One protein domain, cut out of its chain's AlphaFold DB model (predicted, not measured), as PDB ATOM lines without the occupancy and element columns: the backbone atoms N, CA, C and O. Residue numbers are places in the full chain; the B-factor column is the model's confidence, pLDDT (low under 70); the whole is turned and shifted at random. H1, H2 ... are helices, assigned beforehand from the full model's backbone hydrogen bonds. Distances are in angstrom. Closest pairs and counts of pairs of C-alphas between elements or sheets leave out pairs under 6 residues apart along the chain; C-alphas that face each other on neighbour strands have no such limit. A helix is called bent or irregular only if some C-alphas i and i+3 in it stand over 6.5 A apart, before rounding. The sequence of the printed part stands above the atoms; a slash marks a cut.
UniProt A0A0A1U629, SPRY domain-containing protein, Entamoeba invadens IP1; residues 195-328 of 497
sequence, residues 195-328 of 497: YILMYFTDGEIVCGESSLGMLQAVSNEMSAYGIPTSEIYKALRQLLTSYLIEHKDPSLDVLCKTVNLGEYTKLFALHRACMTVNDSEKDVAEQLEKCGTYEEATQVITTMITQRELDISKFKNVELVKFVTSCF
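AT A GLANCE: This is residues 195 to 328 of the 497 residues of the protein "SPRY domain-containing protein" of Entamoeba invadens IP1 (UniProt A0A0A1U629). Two lobes of helices are joined through one helix: H1, H2, H3 and H4 make the lobe at one end, H6, H7 and H8 the lobe at the other, and H5 lies in the middle and packs on both. Within the first lobe H2 and H3 run side by side as a hairpin, with H1 on H3; in the second, H6 and H8 are apart and the contacts are few. The printed part has 134 residues with eight named helices, H1 to H8 along the chain, and no named strand; its class is all helix. It is compact, with a radius of gyration of the C-alphas of 15.7 A, and only just elongated, spanning 45 by 30 by 25 A.

HOW THE PARTS SIT: H1, residues 195 to 201, touches H3, residues 229 to 246, at H3's residues 235 to 239 alone; the closest C-alphas are those of Met 198 and Ala 235, 6.3 A. H2, residues 211 to 224, forms a helical hairpin with H3, opposite ways, with the C-alphas of Ser 219 and Ile 232 closest at 6.7 A. H3 has a kink of 54 degrees near residue 236. H4, residues 252 to 258, forms a helical hairpin with H5, residues 262 to 274, at a steep tilt of 40 degrees; the C-alphas of Cys 256 and Gly 262 are closest at 4.7 A. H5 is the hub, touching five helices. It only just touches H3, with 3 pairs of C-alphas within 8 A, the closest Thr 241 and Arg 272 at 6.6 A. H6, residues 282 to 288, forms a helical hairpin with H5 at a shallow tilt of 13 degrees; the C-alphas of Cys 274 and Ala 285 are closest at 4.7 A. H7, residues 294 to 307, touches H5 with residue 294 alone, and only just, with 3 pairs of C-alphas within 8 A; those of Leu 267 and Tyr 294 are closest at 5.1 A. H8, residues 318 to 326, touches H5; the C-alphas of Ala 273 and Leu 320 are closest at 5.8 A. Every O i to N i+4 pair is within hydrogen-bond range in H1, H2, H4, H6, H7 and H8, against 12 of 14 in H3 and 7 of 9 in H5.

IN THESE COORDINATES: H1 begins at C-alpha 195, (437.570, 43.761, 673.925). H2 is 19.8 A long, H3 24.3 A, H5 19.4 A and H7 19.9 A from first to last C-alpha. H3 and H5 are irregular: C-alphas 235 and 238 are 7.5 A apart, C-alphas 263 and 266 7.6 A. H8 ends at C-alpha 326, (466.960, 63.905, 665.101).

THE WHOLE: The two C-alphas farthest apart are those of Ser 210 and Arg 308, 47.1 A. The printed part has no cut and no long link. Mean pLDDT of the printed part is 79.7; 29 residues are under 70, among them 195 to 211.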
ATOM      1  N   TYR A 195     437.763  44.133 672.522       47.50
ATOM      2  CA  TYR A 195     437.570  43.761 673.925       47.50
ATOM      3  C   TYR A 195     438.269  42.446 674.307       47.50
ATOM      4  O   TYR A 195     438.975  42.406 675.313       47.50
ATOM      5  N   ILE A 196     438.132  41.387 673.499       46.38
ATOM      6  CA  ILE A 196     438.827  40.107 673.732       46.38
ATOM      7  C   ILE A 196     440.348  40.304 673.715       46.38
ATOM      8  O   ILE A 196     441.055  39.746 674.550       46.38
ATOM      9  N   LEU A 197     440.856  41.135 672.806       44.44
ATOM     10  CA  LEU A 197     442.285  41.411 672.709       44.44
ATOM     11  C   LEU A 197     442.822  42.232 673.868       44.44
ATOM     12  O   LEU A 197     443.834  41.833 674.430       44.44
ATOM     13  N   MET A 198     442.113  43.288 674.281       46.28
ATOM     14  CA  MET A 198     442.447  44.021 675.507       46.28
ATOM     15  C   MET A 198     442.543  43.074 676.711       46.28
ATOM     16  O   MET A 198     443.462  43.192 677.509       46.28
ATOM     17  N   TYR A 199     441.653  42.082 676.803       42.12
ATOM     18  CA  TYR A 199     441.661  41.088 677.879       42.12
ATOM     19  C   TYR A 199     442.877  40.143 677.844       42.12
ATOM     20  O   TYR A 199     443.357  39.720 678.894       42.12
ATOM     21  N   PHE A 200     443.399  39.818 676.657       42.62
ATOM     22  CA  PHE A 200     444.623  39.024 676.505       42.62
ATOM     23  C   PHE A 200     445.903  39.852 676.708       42.62
ATOM     24  O   PHE A 200     446.918  39.308 677.137       42.62
ATOM     25  N   THR A 201     445.882  41.151 676.404       44.31
ATOM     26  CA  THR A 201     447.087  41.992 676.324       44.31
ATOM     27  C   THR A 201     447.463  42.693 677.630       44.31
ATOM     28  O   THR A 201     448.603  43.129 677.743       44.31
ATOM     29  N   ASP A 202     446.559  42.787 678.612       38.25
ATOM     30  CA  ASP A 202     446.728  43.637 679.810       38.25
ATOM     31  C   ASP A 202     447.343  42.933 681.044       38.25
ATOM     32  O   ASP A 202     447.162  43.397 682.172       38.25
ATOM     33  N   GLY A 203     448.088  41.822 680.895       38.28
ATOM     34  CA  GLY A 203     448.848  41.349 682.064       38.28
ATOM     35  C   GLY A 203     449.675  40.067 682.025       38.28
ATOM     36  O   GLY A 203     450.686  40.032 682.715       38.28
ATOM     37  N   GLU A 204     449.325  39.008 681.291       38.00
ATOM     38  CA  GLU A 204     450.041  37.723 681.448       38.00
ATOM     39  C   GLU A 204     450.007  36.863 680.170       38.00
ATOM     40  O   GLU A 204     449.300  35.859 680.102       38.00
ATOM     41  N   ILE A 205     450.807  37.205 679.152       42.47
ATOM     42  CA  ILE A 205     451.161  36.245 678.090       42.47
ATOM     43  C   ILE A 205     452.652  35.940 678.179       42.47
ATOM     44  O   ILE A 205     453.489  36.790 677.892       42.47
ATOM     45  N   VAL A 206     452.969  34.698 678.547       39.97
ATOM     46  CA  VAL A 206     454.316  34.130 678.414       39.97
ATOM     47  C   VAL A 206     454.580  33.929 676.924       39.97
ATOM     48  O   VAL A 206     453.869  33.154 676.275       39.97
ATOM     49  N   CYS A 207     455.564  34.632 676.368       44.94
ATOM     50  CA  CYS A 207     455.896  34.520 674.958       44.94
ATOM     51  C   CYS A 207     456.887  33.358 674.766       44.94
ATOM     52  O   CYS A 207     458.069  33.458 675.063       44.94
ATOM     53  N   GLY A 208     456.415  32.214 674.266       46.12
ATOM     54  CA  GLY A 208     457.280  31.129 673.782       46.12
ATOM     55  C   GLY A 208     457.685  31.333 672.316       46.12
ATOM     56  O   GLY A 208     457.179  32.228 671.646       46.12
ATOM     57  N   GLU A 209     458.536  30.464 671.765       48.78
ATOM     58  CA  GLU A 209     458.930  30.517 670.340       48.78
ATOM     59  C   GLU A 209     457.725  30.416 669.376       48.78
ATOM     60  O   GLU A 209     457.723  30.998 668.293       48.78
ATOM     61  N   SER A 210     456.644  29.739 669.783       54.44
ATOM     62  CA  SER A 210     455.391  29.658 669.017       54.44
ATOM     63  C   SER A 210     454.546  30.940 669.054       54.44
ATOM     64  O   SER A 210     453.559  31.048 668.323       54.44
ATOM     65  N   SER A 211     454.890  31.911 669.905       63.56
ATOM     66  CA  SER A 211     454.077  33.109 670.131       63.56
ATOM     67  C   SER A 211     454.104  34.080 668.955       63.56
ATOM     68  O   SER A 211     453.112  34.768 668.738       63.56
ATOM     69  N   LEU A 212     455.158  34.091 668.130       70.00
ATOM     70  CA  LEU A 212     455.197  34.946 666.939       70.00
ATOM     71  C   LEU A 212     454.109  34.574 665.919       70.00
ATOM     72  O   LEU A 212     453.433  35.453 665.386       70.00
ATOM     73  N   GLY A 213     453.891  33.274 665.697       64.00
ATOM     74  CA  GLY A 213     452.815  32.788 664.830       64.00
ATOM     75  C   GLY A 213     451.425  33.134 665.370       64.00
ATOM     76  O   GLY A 213     450.532  33.476 664.597       64.00
ATOM     77  N   MET A 214     451.250  33.127 666.696       62.47
ATOM     78  CA  MET A 214     450.004  33.567 667.337       62.47
ATOM     79  C   MET A 214     449.780  35.073 667.175       62.47
ATOM     80  O   MET A 214     448.688  35.481 666.792       62.47
ATOM     81  N   LEU A 215     450.807  35.898 667.401       71.62
ATOM     82  CA  LEU A 215     450.733  37.351 667.205       71.62
ATOM     83  C   LEU A 215     450.408  37.705 665.748       71.62
ATOM     84  O   LEU A 215     449.586  38.583 665.488       71.62
ATOM     85  N   GLN A 216     451.002  36.983 664.795       79.25
ATOM     86  CA  GLN A 216     450.695  37.131 663.376       79.25
ATOM     87  C   GLN A 216     449.250  36.725 663.055       79.25
ATOM     88  O   GLN A 216     448.555  37.461 662.357       79.25
ATOM     89  N   ALA A 217     448.777  35.583 663.567       64.25
ATOM     90  CA  ALA A 217     447.404  35.124 663.357       64.25
ATOM     91  C   ALA A 217     446.382  36.131 663.905       64.25
ATOM     92  O   ALA A 217     445.443  36.495 663.199       64.25
ATOM     93  N   VAL A 218     446.626  36.646 665.111       66.38
ATOM     94  CA  VAL A 218     445.811  37.690 665.738       66.38
ATOM     95  C   VAL A 218     445.776  38.948 664.876       66.38
ATOM     96  O   VAL A 218     444.695  39.455 664.581       66.38
ATOM     97  N   SER A 219     446.934  39.445 664.431       76.31
ATOM     98  CA  SER A 219     446.960  40.637 663.582       76.31
ATOM     99  C   SER A 219     446.218  40.417 662.262       76.31
ATOM    100  O   SER A 219     445.480  41.302 661.837       76.31
ATOM    101  N   ASN A 220     446.391  39.258 661.617       74.06
ATOM    102  CA  ASN A 220     445.691  38.912 660.377       74.06
ATOM    103  C   ASN A 220     444.171  38.903 660.575       74.06
ATOM    104  O   ASN A 220     443.434  39.428 659.740       74.06
ATOM    105  N   GLU A 221     443.704  38.325 661.680       62.47
ATOM    106  CA  GLU A 221     442.284  38.250 662.006       62.47
ATOM    107  C   GLU A 221     441.702  39.647 662.263       62.47
ATOM    108  O   GLU A 221     440.691  40.010 661.666       62.47
ATOM    109  N   MET A 222     442.386  40.490 663.046       63.31
ATOM    110  CA  MET A 222     441.970  41.881 663.263       63.31
ATOM    111  C   MET A 222     441.867  42.675 661.955       63.31
ATOM    112  O   MET A 222     440.898  43.411 661.750       63.31
ATOM    113  N   SER A 223     442.844  42.517 661.058       72.88
ATOM    114  CA  SER A 223     442.815  43.148 659.738       72.88
ATOM    115  C   SER A 223     441.648  42.638 658.888       72.88
ATOM    116  O   SER A 223     440.986  43.439 658.230       72.88
ATOM    117  N   ALA A 224     441.339  41.337 658.934       66.31
ATOM    118  CA  ALA A 224     440.192  40.758 658.229       66.31
ATOM    119  C   ALA A 224     438.843  41.314 658.727       66.31
ATOM    120  O   ALA A 224     437.899  41.434 657.947       66.31
ATOM    121  N   TYR A 225     438.768  41.719 659.999       56.16
ATOM    122  CA  TYR A 225     437.616  42.414 660.585       56.16
ATOM    123  C   TYR A 225     437.570  43.925 660.294       56.16
ATOM    124  O   TYR A 225     436.693  44.621 660.810       56.16
ATOM    125  N   GLY A 226     438.488  44.453 659.480       64.19
ATOM    126  CA  GLY A 226     438.531  45.870 659.118       64.19
ATOM    127  C   GLY A 226     439.004  46.787 660.248       64.19
ATOM    128  O   GLY A 226     438.757  47.992 660.201       64.19
ATOM    129  N   ILE A 227     439.671  46.242 661.274       68.88
ATOM    130  CA  ILE A 227     440.249  47.058 662.344       68.88
ATOM    131  C   ILE A 227     441.442  47.850 661.776       68.88
ATOM    132  O   ILE A 227     442.328  47.245 661.168       68.88
ATOM    133  N   PRO A 228     441.505  49.182 661.980       79.50
ATOM    134  CA  PRO A 228     442.641  49.987 661.542       79.50
ATOM    135  C   PRO A 228     443.954  49.501 662.158       79.50
ATOM    136  O   PRO A 228     444.008  49.192 663.352       79.50
ATOM    137  N   THR A 229     445.033  49.510 661.379       85.69
ATOM    138  CA  THR A 229     446.372  49.081 661.819       85.69
ATOM    139  C   THR A 229     446.875  49.855 663.041       85.69
ATOM    140  O   THR A 229     447.554  49.281 663.890       85.69
ATOM    141  N   SER A 230     446.452  51.108 663.221       83.31
ATOM    142  CA  SER A 230     446.745  51.917 664.413       83.31
ATOM    143  C   SER A 230     446.116  51.371 665.696       83.31
ATOM    144  O   SER A 230     446.724  51.443 666.766       83.31
ATOM    145  N   GLU A 231     444.911  50.804 665.617       78.94
ATOM    146  CA  GLU A 231     444.263  50.161 666.761       78.94
ATOM    147  C   GLU A 231     444.869  48.785 667.043       78.94
ATOM    148  O   GLU A 231     445.069  48.438 668.208       78.94
ATOM    149  N   ILE A 232     445.224  48.041 665.988       80.56
ATOM    150  CA  ILE A 232     445.962  46.773 666.092       80.56
ATOM    151  C   ILE A 232     447.299  47.007 666.801       80.56
ATOM    152  O   ILE A 232     447.626  46.312 667.763       80.56
ATOM    153  N   TYR A 233     448.042  48.035 666.388       86.56
ATOM    154  CA  TYR A 233     449.297  48.428 667.014       86.56
ATOM    155  C   TYR A 233     449.127  48.729 668.505       86.56
ATOM    156  O   TYR A 233     449.863  48.184 669.327       86.56
ATOM    157  N   LYS A 234     448.142  49.562 668.872       81.06
ATOM    158  CA  LYS A 234     447.878  49.911 670.277       81.06
ATOM    159  C   LYS A 234     447.590  48.678 671.133       81.06
ATOM    160  O   LYS A 234     448.100  48.604 672.247       81.06
ATOM    161  N   ALA A 235     446.827  47.718 670.609       71.12
ATOM    162  CA  ALA A 235     446.513  46.476 671.311       71.12
ATOM    163  C   ALA A 235     447.740  45.555 671.451       71.12
ATOM    164  O   ALA A 235     447.978  44.998 672.516       71.12
ATOM    165  N   LEU A 236     448.551  45.410 670.399       77.06
ATOM    166  CA  LEU A 236     449.657  44.445 670.379       77.06
ATOM    167  C   LEU A 236     450.986  44.987 670.924       77.06
ATOM    168  O   LEU A 236     451.885  44.193 671.207       77.06
ATOM    169  N   ARG A 237     451.137  46.306 671.100       80.88
ATOM    170  CA  ARG A 237     452.403  46.954 671.493       80.88
ATOM    171  C   ARG A 237     453.065  46.295 672.707       80.88
ATOM    172  O   ARG A 237     454.242  45.960 672.643       80.88
ATOM    173  N   GLN A 238     452.336  46.104 673.807       72.62
ATOM    174  CA  GLN A 238     452.913  45.542 675.038       72.62
ATOM    175  C   GLN A 238     453.382  44.090 674.858       72.62
ATOM    176  O   GLN A 238     454.440  43.714 675.370       72.62
ATOM    177  N   LEU A 239     452.647  43.291 674.079       71.19
ATOM    178  CA  LEU A 239     453.018  41.909 673.769       71.19
ATOM    179  C   LEU A 239     454.264  41.840 672.892       71.19
ATOM    180  O   LEU A 239     455.173  41.073 673.187       71.19
ATOM    181  N   LEU A 240     454.341  42.673 671.854       76.75
ATOM    182  CA  LEU A 240     455.524  42.764 670.998       76.75
ATOM    183  C   LEU A 240     456.759  43.197 671.799       76.75
ATOM    184  O   LEU A 240     457.856  42.687 671.566       76.75
ATOM    185  N   THR A 241     456.592  44.103 672.771       73.88
ATOM    186  CA  THR A 241     457.695  44.532 673.645       73.88
ATOM    187  C   THR A 241     458.155  43.385 674.529       73.88
ATOM    188  O   THR A 241     459.354  43.123 674.602       73.88
ATOM    189  N   SER A 242     457.215  42.672 675.148       71.69
ATOM    190  CA  SER A 242     457.508  41.511 675.995       71.69
ATOM    191  C   SER A 242     458.196  40.400 675.195       71.69
ATOM    192  O   SER A 242     459.216  39.871 675.629       71.69
ATOM    193  N   TYR A 243     457.720  40.135 673.974       73.62
ATOM    194  CA  TYR A 243     458.320  39.168 673.059       73.62
ATOM    195  C   TYR A 243     459.787  39.503 672.750       73.62
ATOM    196  O   TYR A 243     460.636  38.628 672.846       73.62
ATOM    197  N   LEU A 244     460.128  40.758 672.435       73.62
ATOM    198  CA  LEU A 244     461.525  41.148 672.164       73.62
ATOM    199  C   LEU A 244     462.436  41.108 673.393       73.62
ATOM    200  O   LEU A 244     463.653  40.992 673.250       73.62
ATOM    201  N   ILE A 245     461.875  41.272 674.591       70.56
ATOM    202  CA  ILE A 245     462.639  41.140 675.837       70.56
ATOM    203  C   ILE A 245     463.011  39.668 676.059       70.56
ATOM    204  O   ILE A 245     464.146  39.382 676.441       70.56
ATOM    205  N   GLU A 246     462.078  38.748 675.796       66.94
ATOM    206  CA  GLU A 246     462.275  37.303 675.963       66.94
ATOM    207  C   GLU A 246     463.065  36.667 674.804       66.94
ATOM    208  O   GLU A 246     463.850  35.747 675.031       66.94
ATOM    209  N   HIS A 247     462.929  37.197 673.583       70.00
ATOM    210  CA  HIS A 247     463.521  36.658 672.354       70.00
ATOM    211  C   HIS A 247     464.422  37.693 671.681       70.00
ATOM    212  O   HIS A 247     463.948  38.638 671.049       70.00
ATOM    213  N   LYS A 248     465.742  37.500 671.778       70.25
ATOM    214  CA  LYS A 248     466.738  38.422 671.197       70.25
ATOM    215  C   LYS A 248     466.964  38.246 669.689       70.25
ATOM    216  O   LYS A 248     467.653  39.074 669.099       70.25
ATOM    217  N   ASP A 249     466.422  37.188 669.087       67.12
ATOM    218  CA  ASP A 249     466.794  36.759 667.733       67.12
ATOM    219  C   ASP A 249     466.159  37.565 666.586       67.12
ATOM    220  O   ASP A 249     466.895  37.979 665.685       67.12
ATOM    221  N   PRO A 250     464.839  37.836 666.539       72.62
ATOM    222  CA  PRO A 250     464.307  38.630 665.443       72.62
ATOM    223  C   PRO A 250     464.649  40.108 665.632       72.62
ATOM    224  O   PRO A 250     464.426  40.700 666.690       72.62
ATOM    225  N   SER A 251     465.137  40.741 664.562       84.00
ATOM    226  CA  SER A 251     465.235  42.197 664.531       84.00
ATOM    227  C   SER A 251     463.837  42.813 664.645       84.00
ATOM    228  O   SER A 251     462.837  42.221 664.226       84.00
ATOM    229  N   LEU A 252     463.759  44.031 665.186       86.06
ATOM    230  CA  LEU A 252     462.486  44.734 665.340       86.06
ATOM    231  C   LEU A 252     461.733  44.879 664.005       86.06
ATOM    232  O   LEU A 252     460.520  44.703 663.957       86.06
ATOM    233  N   ASP A 253     462.458  45.162 662.923       87.69
ATOM    234  CA  ASP A 253     461.894  45.276 661.575       87.69
ATOM    235  C   ASP A 253     461.267  43.954 661.104       87.69
ATOM    236  O   ASP A 253     460.156  43.951 660.578       87.69
ATOM    237  N   VAL A 254     461.940  42.822 661.351       86.56
ATOM    238  CA  VAL A 254     461.403  41.492 661.033       86.56
ATOM    239  C   VAL A 254     460.137  41.230 661.842       86.56
ATOM    240  O   VAL A 254     459.117  40.878 661.257       86.56
ATOM    241  N   LEU A 255     460.169  41.477 663.155       86.81
ATOM    242  CA  LEU A 255     459.012  41.287 664.027       86.81
ATOM    243  C   LEU A 255     457.800  42.097 663.548       86.81
ATOM    244  O   LEU A 255     456.730  41.529 663.333       86.81
ATOM    245  N   CYS A 256     457.971  43.407 663.353       90.00
ATOM    246  CA  CYS A 256     456.897  44.297 662.918       90.00
ATOM    247  C   CYS A 256     456.344  43.892 661.547       90.00
ATOM    248  O   CYS A 256     455.129  43.905 661.358       90.00
ATOM    249  N   LYS A 257     457.197  43.480 660.601       90.06
ATOM    250  CA  LYS A 257     456.752  42.973 659.293       90.06
ATOM    251  C   LYS A 257     455.962  41.674 659.411       90.06
ATOM    252  O   LYS A 257     454.932  41.550 658.756       90.06
ATOM    253  N   THR A 258     456.399  40.734 660.248       86.12
ATOM    254  CA  THR A 258     455.711  39.448 660.437       86.12
ATOM    255  C   THR A 258     454.284  39.630 660.947       86.12
ATOM    256  O   THR A 258     453.394  38.899 660.524       86.12
ATOM    257  N   VAL A 259     454.043  40.627 661.799       84.75
ATOM    258  CA  VAL A 259     452.708  40.926 662.341       84.75
ATOM    259  C   VAL A 259     451.968  42.025 661.567       84.75
ATOM    260  O   VAL A 259     451.065  42.631 662.117       84.75
ATOM    261  N   ASN A 260     452.338  42.323 660.316       87.69
ATOM    262  CA  ASN A 260     451.715  43.367 659.478       87.69
ATOM    263  C   ASN A 260     451.690  44.785 660.090       87.69
ATOM    264  O   ASN A 260     450.844  45.604 659.741       87.69
ATOM    265  N   LEU A 261     452.641  45.105 660.966       90.94
ATOM    266  CA  LEU A 261     452.803  46.422 661.593       90.94
ATOM    267  C   LEU A 261     454.120  47.092 661.175       90.94
ATOM    268  O   LEU A 261     454.684  47.894 661.918       90.94
ATOM    269  N   GLY A 262     454.629  46.773 659.979       90.19
ATOM    270  CA  GLY A 262     455.903  47.295 659.468       90.19
ATOM    271  C   GLY A 262     455.973  48.828 659.433       90.19
ATOM    272  O   GLY A 262     457.028  49.400 659.706       90.19
ATOM    273  N   GLU A 263     454.848  49.506 659.193       90.56
ATOM    274  CA  GLU A 263     454.757  50.975 659.223       90.56
ATOM    275  C   GLU A 263     455.001  51.576 660.623       90.56
ATOM    276  O   GLU A 263     455.493  52.696 660.741       90.56
ATOM    277  N   TYR A 264     454.768  50.804 661.690       92.00
ATOM    278  CA  TYR A 264     454.944  51.235 663.081       92.00
ATOM    279  C   TYR A 264     456.339  50.958 663.645       92.00
ATOM    280  O   TYR A 264     456.596  51.297 664.797       92.00
ATOM    281  N   THR A 265     457.261  50.389 662.863       92.06
ATOM    282  CA  THR A 265     458.601  49.979 663.332       92.06
ATOM    283  C   THR A 265     459.333  51.099 664.085       92.06
ATOM    284  O   THR A 265     459.862  50.878 665.175       92.06
ATOM    285  N   LYS A 266     459.323  52.329 663.548       91.81
ATOM    286  CA  LYS A 266     459.974  53.489 664.186       91.81
ATOM    287  C   LYS A 266     459.277  53.918 665.478       91.81
ATOM    288  O   LYS A 266     459.944  54.165 666.479       91.81
ATOM    289  N   LEU A 267     457.944  53.981 665.469       92.25
ATOM    290  CA  LEU A 267     457.157  54.334 666.654       92.25
ATOM    291  C   LEU A 267     457.319  53.285 667.758       92.25
ATOM    292  O   LEU A 267     457.403  53.623 668.934       92.25
ATOM    293  N   PHE A 268     457.406  52.013 667.380       90.81
ATOM    294  CA  PHE A 268     457.636  50.928 668.313       90.81
ATOM    295  C   PHE A 268     459.021  51.027 668.960       90.81
ATOM    296  O   PHE A 268     459.131  50.912 670.179       90.81
ATOM    297  N   ALA A 269     460.070  51.280 668.168       90.12
ATOM    298  CA  ALA A 269     461.418  51.503 668.694       90.12
ATOM    299  C   ALA A 269     461.428  52.635 669.733       90.12
ATOM    300  O   ALA A 269     462.005  52.478 670.811       90.12
ATOM    301  N   LEU A 270     460.726  53.731 669.429       92.19
ATOM    302  CA  LEU A 270     460.579  54.873 670.322       92.19
ATOM    303  C   LEU A 270     459.830  54.517 671.613       92.19
ATOM    304  O   LEU A 270     460.337  54.777 672.701       92.19
ATOM    305  N   HIS A 271     458.652  53.894 671.520       90.00
ATOM    306  CA  HIS A 271     457.888  53.488 672.703       90.00
ATOM    307  C   HIS A 271     458.667  52.500 673.575       90.00
ATOM    308  O   HIS A 271     458.669  52.626 674.795       90.00
ATOM    309  N   ARG A 272     459.396  51.557 672.969       87.31
ATOM    310  CA  ARG A 272     460.275  50.649 673.715       87.31
ATOM    311  C   ARG A 272     461.366  51.412 674.466       87.31
ATOM    312  O   ARG A 272     461.662  51.071 675.606       87.31
ATOM    313  N   ALA A 273     461.967  52.426 673.841       89.56
ATOM    314  CA  ALA A 273     462.951  53.277 674.504       89.56
ATOM    315  C   ALA A 273     462.335  53.992 675.718       89.56
ATOM    316  O   ALA A 273     462.922  53.945 676.799       89.56
ATOM    317  N   CYS A 274     461.123  54.541 675.562       90.62
ATOM    318  CA  CYS A 274     460.367  55.227 676.616       90.62
ATOM    319  C   CYS A 274     460.094  54.339 677.844       90.62
ATOM    320  O   CYS A 274     460.233  54.805 678.969       90.62
ATOM    321  N   MET A 275     459.848  53.038 677.659       84.25
ATOM    322  CA  MET A 275     459.612  52.103 678.773       84.25
ATOM    323  C   MET A 275     460.850  51.817 679.641       84.25
ATOM    324  O   MET A 275     460.738  51.206 680.702       84.25
ATOM    325  N   THR A 276     462.042  52.203 679.183       84.31
ATOM    326  CA  THR A 276     463.329  51.883 679.834       84.31
ATOM    327  C   THR A 276     464.073  53.122 680.328       84.31
ATOM    328  O   THR A 276     465.276  53.066 680.585       84.31
ATOM    329  N   VAL A 277     463.378  54.255 680.417       88.50
ATOM    330  CA  VAL A 277     463.970  55.524 680.846       88.50
ATOM    331  C   VAL A 277     464.093  55.621 682.364       88.50
ATOM    332  O   VAL A 277     463.446  54.889 683.113       88.50
ATOM    333  N   ASN A 278     464.930  56.547 682.826       88.31
ATOM    334  CA  ASN A 278     465.026  56.890 684.244       88.31
ATOM    335  C   ASN A 278     464.013  57.990 684.636       88.31
ATOM    336  O   ASN A 278     463.361  58.594 683.784       88.31
ATOM    337  N   ASP A 279     463.927  58.309 685.932       89.56
ATOM    338  CA  ASP A 279     462.998  59.332 686.445       89.56
ATOM    339  C   ASP A 279     463.190  60.718 685.808       89.56
ATOM    340  O   ASP A 279     462.231  61.470 685.665       89.56
ATOM    341  N   SER A 280     464.414  61.071 685.398       87.00
ATOM    342  CA  SER A 280     464.707  62.390 684.821       87.00
ATOM    343  C   SER A 280     464.199  62.574 683.387       87.00
ATOM    344  O   SER A 280     464.117  63.705 682.912       87.00
ATOM    345  N   GLU A 281     463.843  61.477 682.718       91.00
ATOM    346  CA  GLU A 281     463.323  61.421 681.345       91.00
ATOM    347  C   GLU A 281     461.817  61.097 681.304       91.00
ATOM    348  O   GLU A 281     461.197  61.145 680.239       91.00
ATOM    349  N   LYS A 282     461.225  60.755 682.456       91.62
ATOM    350  CA  LYS A 282     459.888  60.163 682.565       91.62
ATOM    351  C   LYS A 282     458.785  61.049 681.991       91.62
ATOM    352  O   LYS A 282     457.969  60.565 681.217       91.62
ATOM    353  N   ASP A 283     458.807  62.346 682.290       92.44
ATOM    354  CA  ASP A 283     457.787  63.291 681.812       92.44
ATOM    355  C   ASP A 283     457.743  63.378 680.277       92.44
ATOM    356  O   ASP A 283     456.680  63.546 679.677       92.44
ATOM    357  N   VAL A 284     458.905  63.260 679.626       93.50
ATOM    358  CA  VAL A 284     459.016  63.268 678.160       93.50
ATOM    359  C   VAL A 284     458.575  61.918 677.609       93.50
ATOM    360  O   VAL A 284     457.775  61.868 676.677       93.50
ATOM    361  N   ALA A 285     459.038  60.821 678.209       93.56
ATOM    362  CA  ALA A 285     458.648  59.470 677.821       93.56
ATOM    363  C   ALA A 285     457.126  59.263 677.891       93.56
ATOM    364  O   ALA A 285     456.538  58.776 676.930       93.56
ATOM    365  N   GLU A 286     456.461  59.720 678.955       93.44
ATOM    366  CA  GLU A 286     455.003  59.622 679.108       93.44
ATOM    367  C   GLU A 286     454.228  60.416 678.045       93.44
ATOM    368  O   GLU A 286     453.125  60.024 677.656       93.44
ATOM    369  N   GLN A 287     454.768  61.542 677.567       94.94
ATOM    370  CA  GLN A 287     454.167  62.293 676.461       94.94
ATOM    371  C   GLN A 287     454.343  61.560 675.129       94.94
ATOM    372  O   GLN A 287     453.401  61.470 674.340       94.94
ATOM    373  N   LEU A 288     455.526  60.989 674.896       94.75
ATOM    374  CA  LEU A 288     455.820  60.230 673.684       94.75
ATOM    375  C   LEU A 288     455.028  58.923 673.612       94.75
ATOM    376  O   LEU A 288     454.510  58.597 672.552       94.75
ATOM    377  N   GLU A 289     454.836  58.216 674.728       90.19
ATOM    378  CA  GLU A 289     454.059  56.969 674.786       90.19
ATOM    379  C   GLU A 289     452.573  57.127 674.445       90.19
ATOM    380  O   GLU A 289     451.914  56.133 674.106       90.19
ATOM    381  N   LYS A 290     452.045  58.354 674.548       90.06
ATOM    382  CA  LYS A 290     450.665  58.708 674.184       90.06
ATOM    383  C   LYS A 290     450.495  58.945 672.682       90.06
ATOM    384  O   LYS A 290     449.357  58.990 672.215       90.06
ATOM    385  N   CYS A 291     451.588  59.085 671.932       91.38
ATOM    386  CA  CYS A 291     451.546  59.350 670.498       91.38
ATOM    387  C   CYS A 291     451.071  58.108 669.725       91.38
ATOM    388  O   CYS A 291     451.491  56.976 669.972       91.38
ATOM    389  N   GLY A 292     450.165  58.318 668.771       86.75
ATOM    390  CA  GLY A 292     449.662  57.287 667.868       86.75
ATOM    391  C   GLY A 292     450.516  57.110 666.613       86.75
ATOM    392  O   GLY A 292     450.432  56.058 665.977       86.75
ATOM    393  N   THR A 293     451.333  58.108 666.266       90.69
ATOM    394  CA  THR A 293     452.208  58.116 665.082       90.69
ATOM    395  C   THR A 293     453.606  58.652 665.407       90.69
ATOM    396  O   THR A 293     453.823  59.311 666.428       90.69
ATOM    397  N   TYR A 294     454.583  58.359 664.543       92.38
ATOM    398  CA  TYR A 294     455.954  58.862 664.705       92.38
ATOM    399  C   TYR A 294     456.038  60.371 664.419       92.38
ATOM    400  O   TYR A 294     456.837  61.094 665.018       92.38
ATOM    401  N   GLU A 295     455.176  60.862 663.531       94.06
ATOM    402  CA  GLU A 295     455.010  62.271 663.191       94.06
ATOM    403  C   GLU A 295     454.467  63.066 664.385       94.06
ATOM    404  O   GLU A 295     455.011  64.119 664.711       94.06
ATOM    405  N   GLU A 296     453.460  62.537 665.091       94.94
ATOM    406  CA  GLU A 296     452.960  63.125 666.342       94.94
ATOM    407  C   GLU A 296     454.069  63.231 667.392       94.94
ATOM    408  O   GLU A 296     454.275  64.300 667.967       94.94
ATOM    409  N   ALA A 297     454.841  62.159 667.592       96.19
ATOM    410  CA  ALA A 297     455.968  62.159 668.520       96.19
ATOM    411  C   ALA A 297     457.034  63.202 668.139       96.19
ATOM    412  O   ALA A 297     457.554  63.923 668.995       96.19
ATOM    413  N   THR A 298     457.338  63.322 666.844       95.56
ATOM    414  CA  THR A 298     458.272  64.330 666.318       95.56
ATOM    415  C   THR A 298     457.757  65.743 666.593       95.56
ATOM    416  O   THR A 298     458.522  66.619 667.004       95.56
ATOM    417  N   GLN A 299     456.452  65.969 666.416       95.88
ATOM    418  CA  GLN A 299     455.820  67.255 666.687       95.88
ATOM    419  C   GLN A 299     455.863  67.610 668.176       95.88
ATOM    420  O   GLN A 299     456.136  68.764 668.499       95.88
ATOM    421  N   VAL A 300     455.650  66.647 669.080       96.31
ATOM    422  CA  VAL A 300     455.779  66.857 670.533       96.31
ATOM    423  C   VAL A 300     457.176  67.375 670.875       96.31
ATOM    424  O   VAL A 300     457.297  68.450 671.462       96.31
ATOM    425  N   ILE A 301     458.237  66.693 670.434       95.44
ATOM    426  CA  ILE A 301     459.616  67.125 670.720       95.44
ATOM    427  C   ILE A 301     459.942  68.465 670.065       95.44
ATOM    428  O   ILE A 301     460.547  69.326 670.701       95.44
ATOM    429  N   THR A 302     459.502  68.686 668.827       93.19
ATOM    430  CA  THR A 302     459.708  69.966 668.131       93.19
ATOM    431  C   THR A 302     459.034  71.123 668.878       93.19
ATOM    432  O   THR A 302     459.612  72.207 669.006       93.19
ATOM    433  N   THR A 303     457.839  70.896 669.429       93.94
ATOM    434  CA  THR A 303     457.134  71.865 670.278       93.94
ATOM    435  C   THR A 303     457.912  72.134 671.567       93.94
ATOM    436  O   THR A 303     458.181  73.299 671.857       93.94
ATOM    437  N   MET A 304     458.371  71.097 672.279       93.00
ATOM    438  CA  MET A 304     459.182  71.252 673.501       93.00
ATOM    439  C   MET A 304     460.497  72.001 673.236       93.00
ATOM    440  O   MET A 304     460.915  72.841 674.032       93.00
ATOM    441  N   ILE A 305     461.141  71.743 672.094       90.62
ATOM    442  CA  ILE A 305     462.326  72.477 671.632       90.62
ATOM    443  C   ILE A 305     461.997  73.959 671.434       90.62
ATOM    444  O   ILE A 305     462.703  74.827 671.949       90.62
ATOM    445  N   THR A 306     460.914  74.252 670.715       88.75
ATOM    446  CA  THR A 306     460.491  75.625 670.405       88.75
ATOM    447  C   THR A 306     460.108  76.395 671.672       88.75
ATOM    448  O   THR A 306     460.406  77.584 671.790       88.75
ATOM    449  N   GLN A 307     459.503  75.708 672.642       90.12
ATOM    450  CA  GLN A 307     459.109  76.248 673.945       90.12
ATOM    451  C   GLN A 307     460.246  76.273 674.976       90.12
ATOM    452  O   GLN A 307     460.067  76.841 676.048       90.12
ATOM    453  N   ARG A 308     461.435  75.747 674.635       88.19
ATOM    454  CA  ARG A 308     462.634  75.703 675.495       88.19
ATOM    455  C   ARG A 308     462.485  74.832 676.747       88.19
ATOM    456  O   ARG A 308     463.112  75.092 677.768       88.19
ATOM    457  N   GLU A 309     461.693  73.772 676.658       88.50
ATOM    458  CA  GLU A 309     461.389  72.877 677.784       88.50
ATOM    459  C   GLU A 309     462.269  71.613 677.812       88.50
ATOM    460  O   GLU A 309     462.257  70.850 678.777       88.50
ATOM    461  N   LEU A 310     463.050  71.376 676.754       88.62
ATOM    462  CA  LEU A 310     463.790  70.129 676.552       88.62
ATOM    463  C   LEU A 310     465.222  70.162 677.117       88.62
ATOM    464  O   LEU A 310     466.166  70.477 676.400       88.62
ATOM    465  N   ASP A 311     465.430  69.711 678.345       88.75
ATOM    466  CA  ASP A 311     466.780  69.593 678.910       88.75
ATOM    467  C   ASP A 311     467.518  68.329 678.420       88.75
ATOM    468  O   ASP A 311     467.458  67.263 679.039       88.75
ATOM    469  N   ILE A 312     468.245  68.450 677.302       89.12
ATOM    470  CA  ILE A 312     468.965  67.331 676.664       89.12
ATOM    471  C   ILE A 312     470.021  66.685 677.583       89.12
ATOM    472  O   ILE A 312     470.363  65.514 677.414       89.12
ATOM    473  N   SER A 313     470.521  67.415 678.587       89.38
ATOM    474  CA  SER A 313     471.579  66.926 679.481       89.38
ATOM    475  C   SER A 313     471.132  65.741 680.348       89.38
ATOM    476  O   SER A 313     471.962  64.915 680.750       89.38
ATOM    477  N   LYS A 314     469.819  65.623 680.587       89.25
ATOM    478  CA  LYS A 314     469.198  64.583 681.420       89.25
ATOM    479  C   LYS A 314     468.986  63.258 680.701       89.25
ATOM    480  O   LYS A 314     468.901  62.223 681.356       89.25
ATOM    481  N   PHE A 315     468.961  63.265 679.371       91.44
ATOM    482  CA  PHE A 315     468.667  62.061 678.604       91.44
ATOM    483  C   PHE A 315     469.857  61.094 678.601       91.44
ATOM    484  O   PHE A 315     470.988  61.480 678.299       91.44
ATOM    485  N   LYS A 316     469.611  59.830 678.946       91.44
ATOM    486  CA  LYS A 316     470.592  58.740 679.026       91.44
ATOM    487  C   LYS A 316     470.252  57.578 678.104       91.44
ATOM    488  O   LYS A 316     471.170  56.882 677.672       91.44
ATOM    489  N   ASN A 317     468.976  57.352 677.797       93.31
ATOM    490  CA  ASN A 317     468.592  56.258 676.915       93.31
ATOM    491  C   ASN A 317     469.043  56.546 675.472       93.31
ATOM    492  O   ASN A 317     468.584  57.501 674.858       93.31
ATOM    493  N   VAL A 318     469.934  55.713 674.924       93.00
ATOM    494  CA  VAL A 318     470.588  55.957 673.622       93.00
ATOM    495  C   VAL A 318     469.588  56.138 672.480       93.00
ATOM    496  O   VAL A 318     469.752  57.032 671.655       93.00
ATOM    497  N   GLU A 319     468.549  55.306 672.420       91.50
ATOM    498  CA  GLU A 319     467.560  55.366 671.338       91.50
ATOM    499  C   GLU A 319     466.661  56.599 671.471       91.50
ATOM    500  O   GLU A 319     466.379  57.269 670.477       91.50
ATOM    501  N   LEU A 320     466.288  56.961 672.703       93.69
ATOM    502  CA  LEU A 320     465.550  58.196 672.959       93.69
ATOM    503  C   LEU A 320     466.392  59.435 672.631       93.69
ATOM    504  O   LEU A 320     465.892  60.357 671.995       93.69
ATOM    505  N   VAL A 321     467.675  59.446 673.004       94.62
ATOM    506  CA  VAL A 321     468.599  60.537 672.669       94.62
ATOM    507  C   VAL A 321     468.696  60.706 671.155       94.62
ATOM    508  O   VAL A 321     468.518  61.822 670.678       94.62
ATOM    509  N   LYS A 322     468.910  59.623 670.392       93.88
ATOM    510  CA  LYS A 322     468.944  59.678 668.917       93.88
ATOM    511  C   LYS A 322     467.656  60.245 668.335       93.88
ATOM    512  O   LYS A 322     467.699  61.046 667.405       93.88
ATOM    513  N   PHE A 323     466.507  59.826 668.865       94.94
ATOM    514  CA  PHE A 323     465.222  60.357 668.434       94.94
ATOM    515  C   PHE A 323     465.147  61.866 668.681       94.94
ATOM    516  O   PHE A 323     464.916  62.632 667.747       94.94
ATOM    517  N   VAL A 324     465.431  62.304 669.906       93.69
ATOM    518  CA  VAL A 324     465.369  63.714 670.295       93.69
ATOM    519  C   VAL A 324     466.328  64.579 669.471       93.69
ATOM    520  O   VAL A 324     465.923  65.633 668.978       93.69
ATOM    521  N   THR A 325     467.578  64.146 669.269       92.62
ATOM    522  CA  THR A 325     468.555  64.898 668.463       92.62
ATOM    523  C   THR A 325     468.168  64.940 666.986       92.62
ATOM    524  O   THR A 325     468.411  65.949 666.322       92.62
ATOM    525  N   SER A 326     467.492  63.906 666.471       92.19
ATOM    526  CA  SER A 326     466.960  63.905 665.101       92.19
ATOM    527  C   SER A 326     465.848  64.939 664.878       92.19
ATOM    528  O   SER A 326     465.652  65.385 663.747       92.19
ATOM    529  N   CYS A 327     465.160  65.360 665.946       93.00
ATOM    530  CA  CYS A 327     464.126  66.396 665.909       93.00
ATOM    531  C   CYS A 327     464.689  67.824 665.990       93.00
ATOM    532  O   CYS A 327     463.920  68.785 665.951       93.00
ATOM    533  N   PHE A 328     466.008  68.004 666.122       91.00
ATOM    534  CA  PHE A 328     466.590  69.344 666.138       91.00
ATOM    535  C   PHE A 328     466.334  70.052 664.803       91.00
ATOM    536  O   PHE A 328     466.551  69.491 663.726       91.00
TER     537      PHE A 328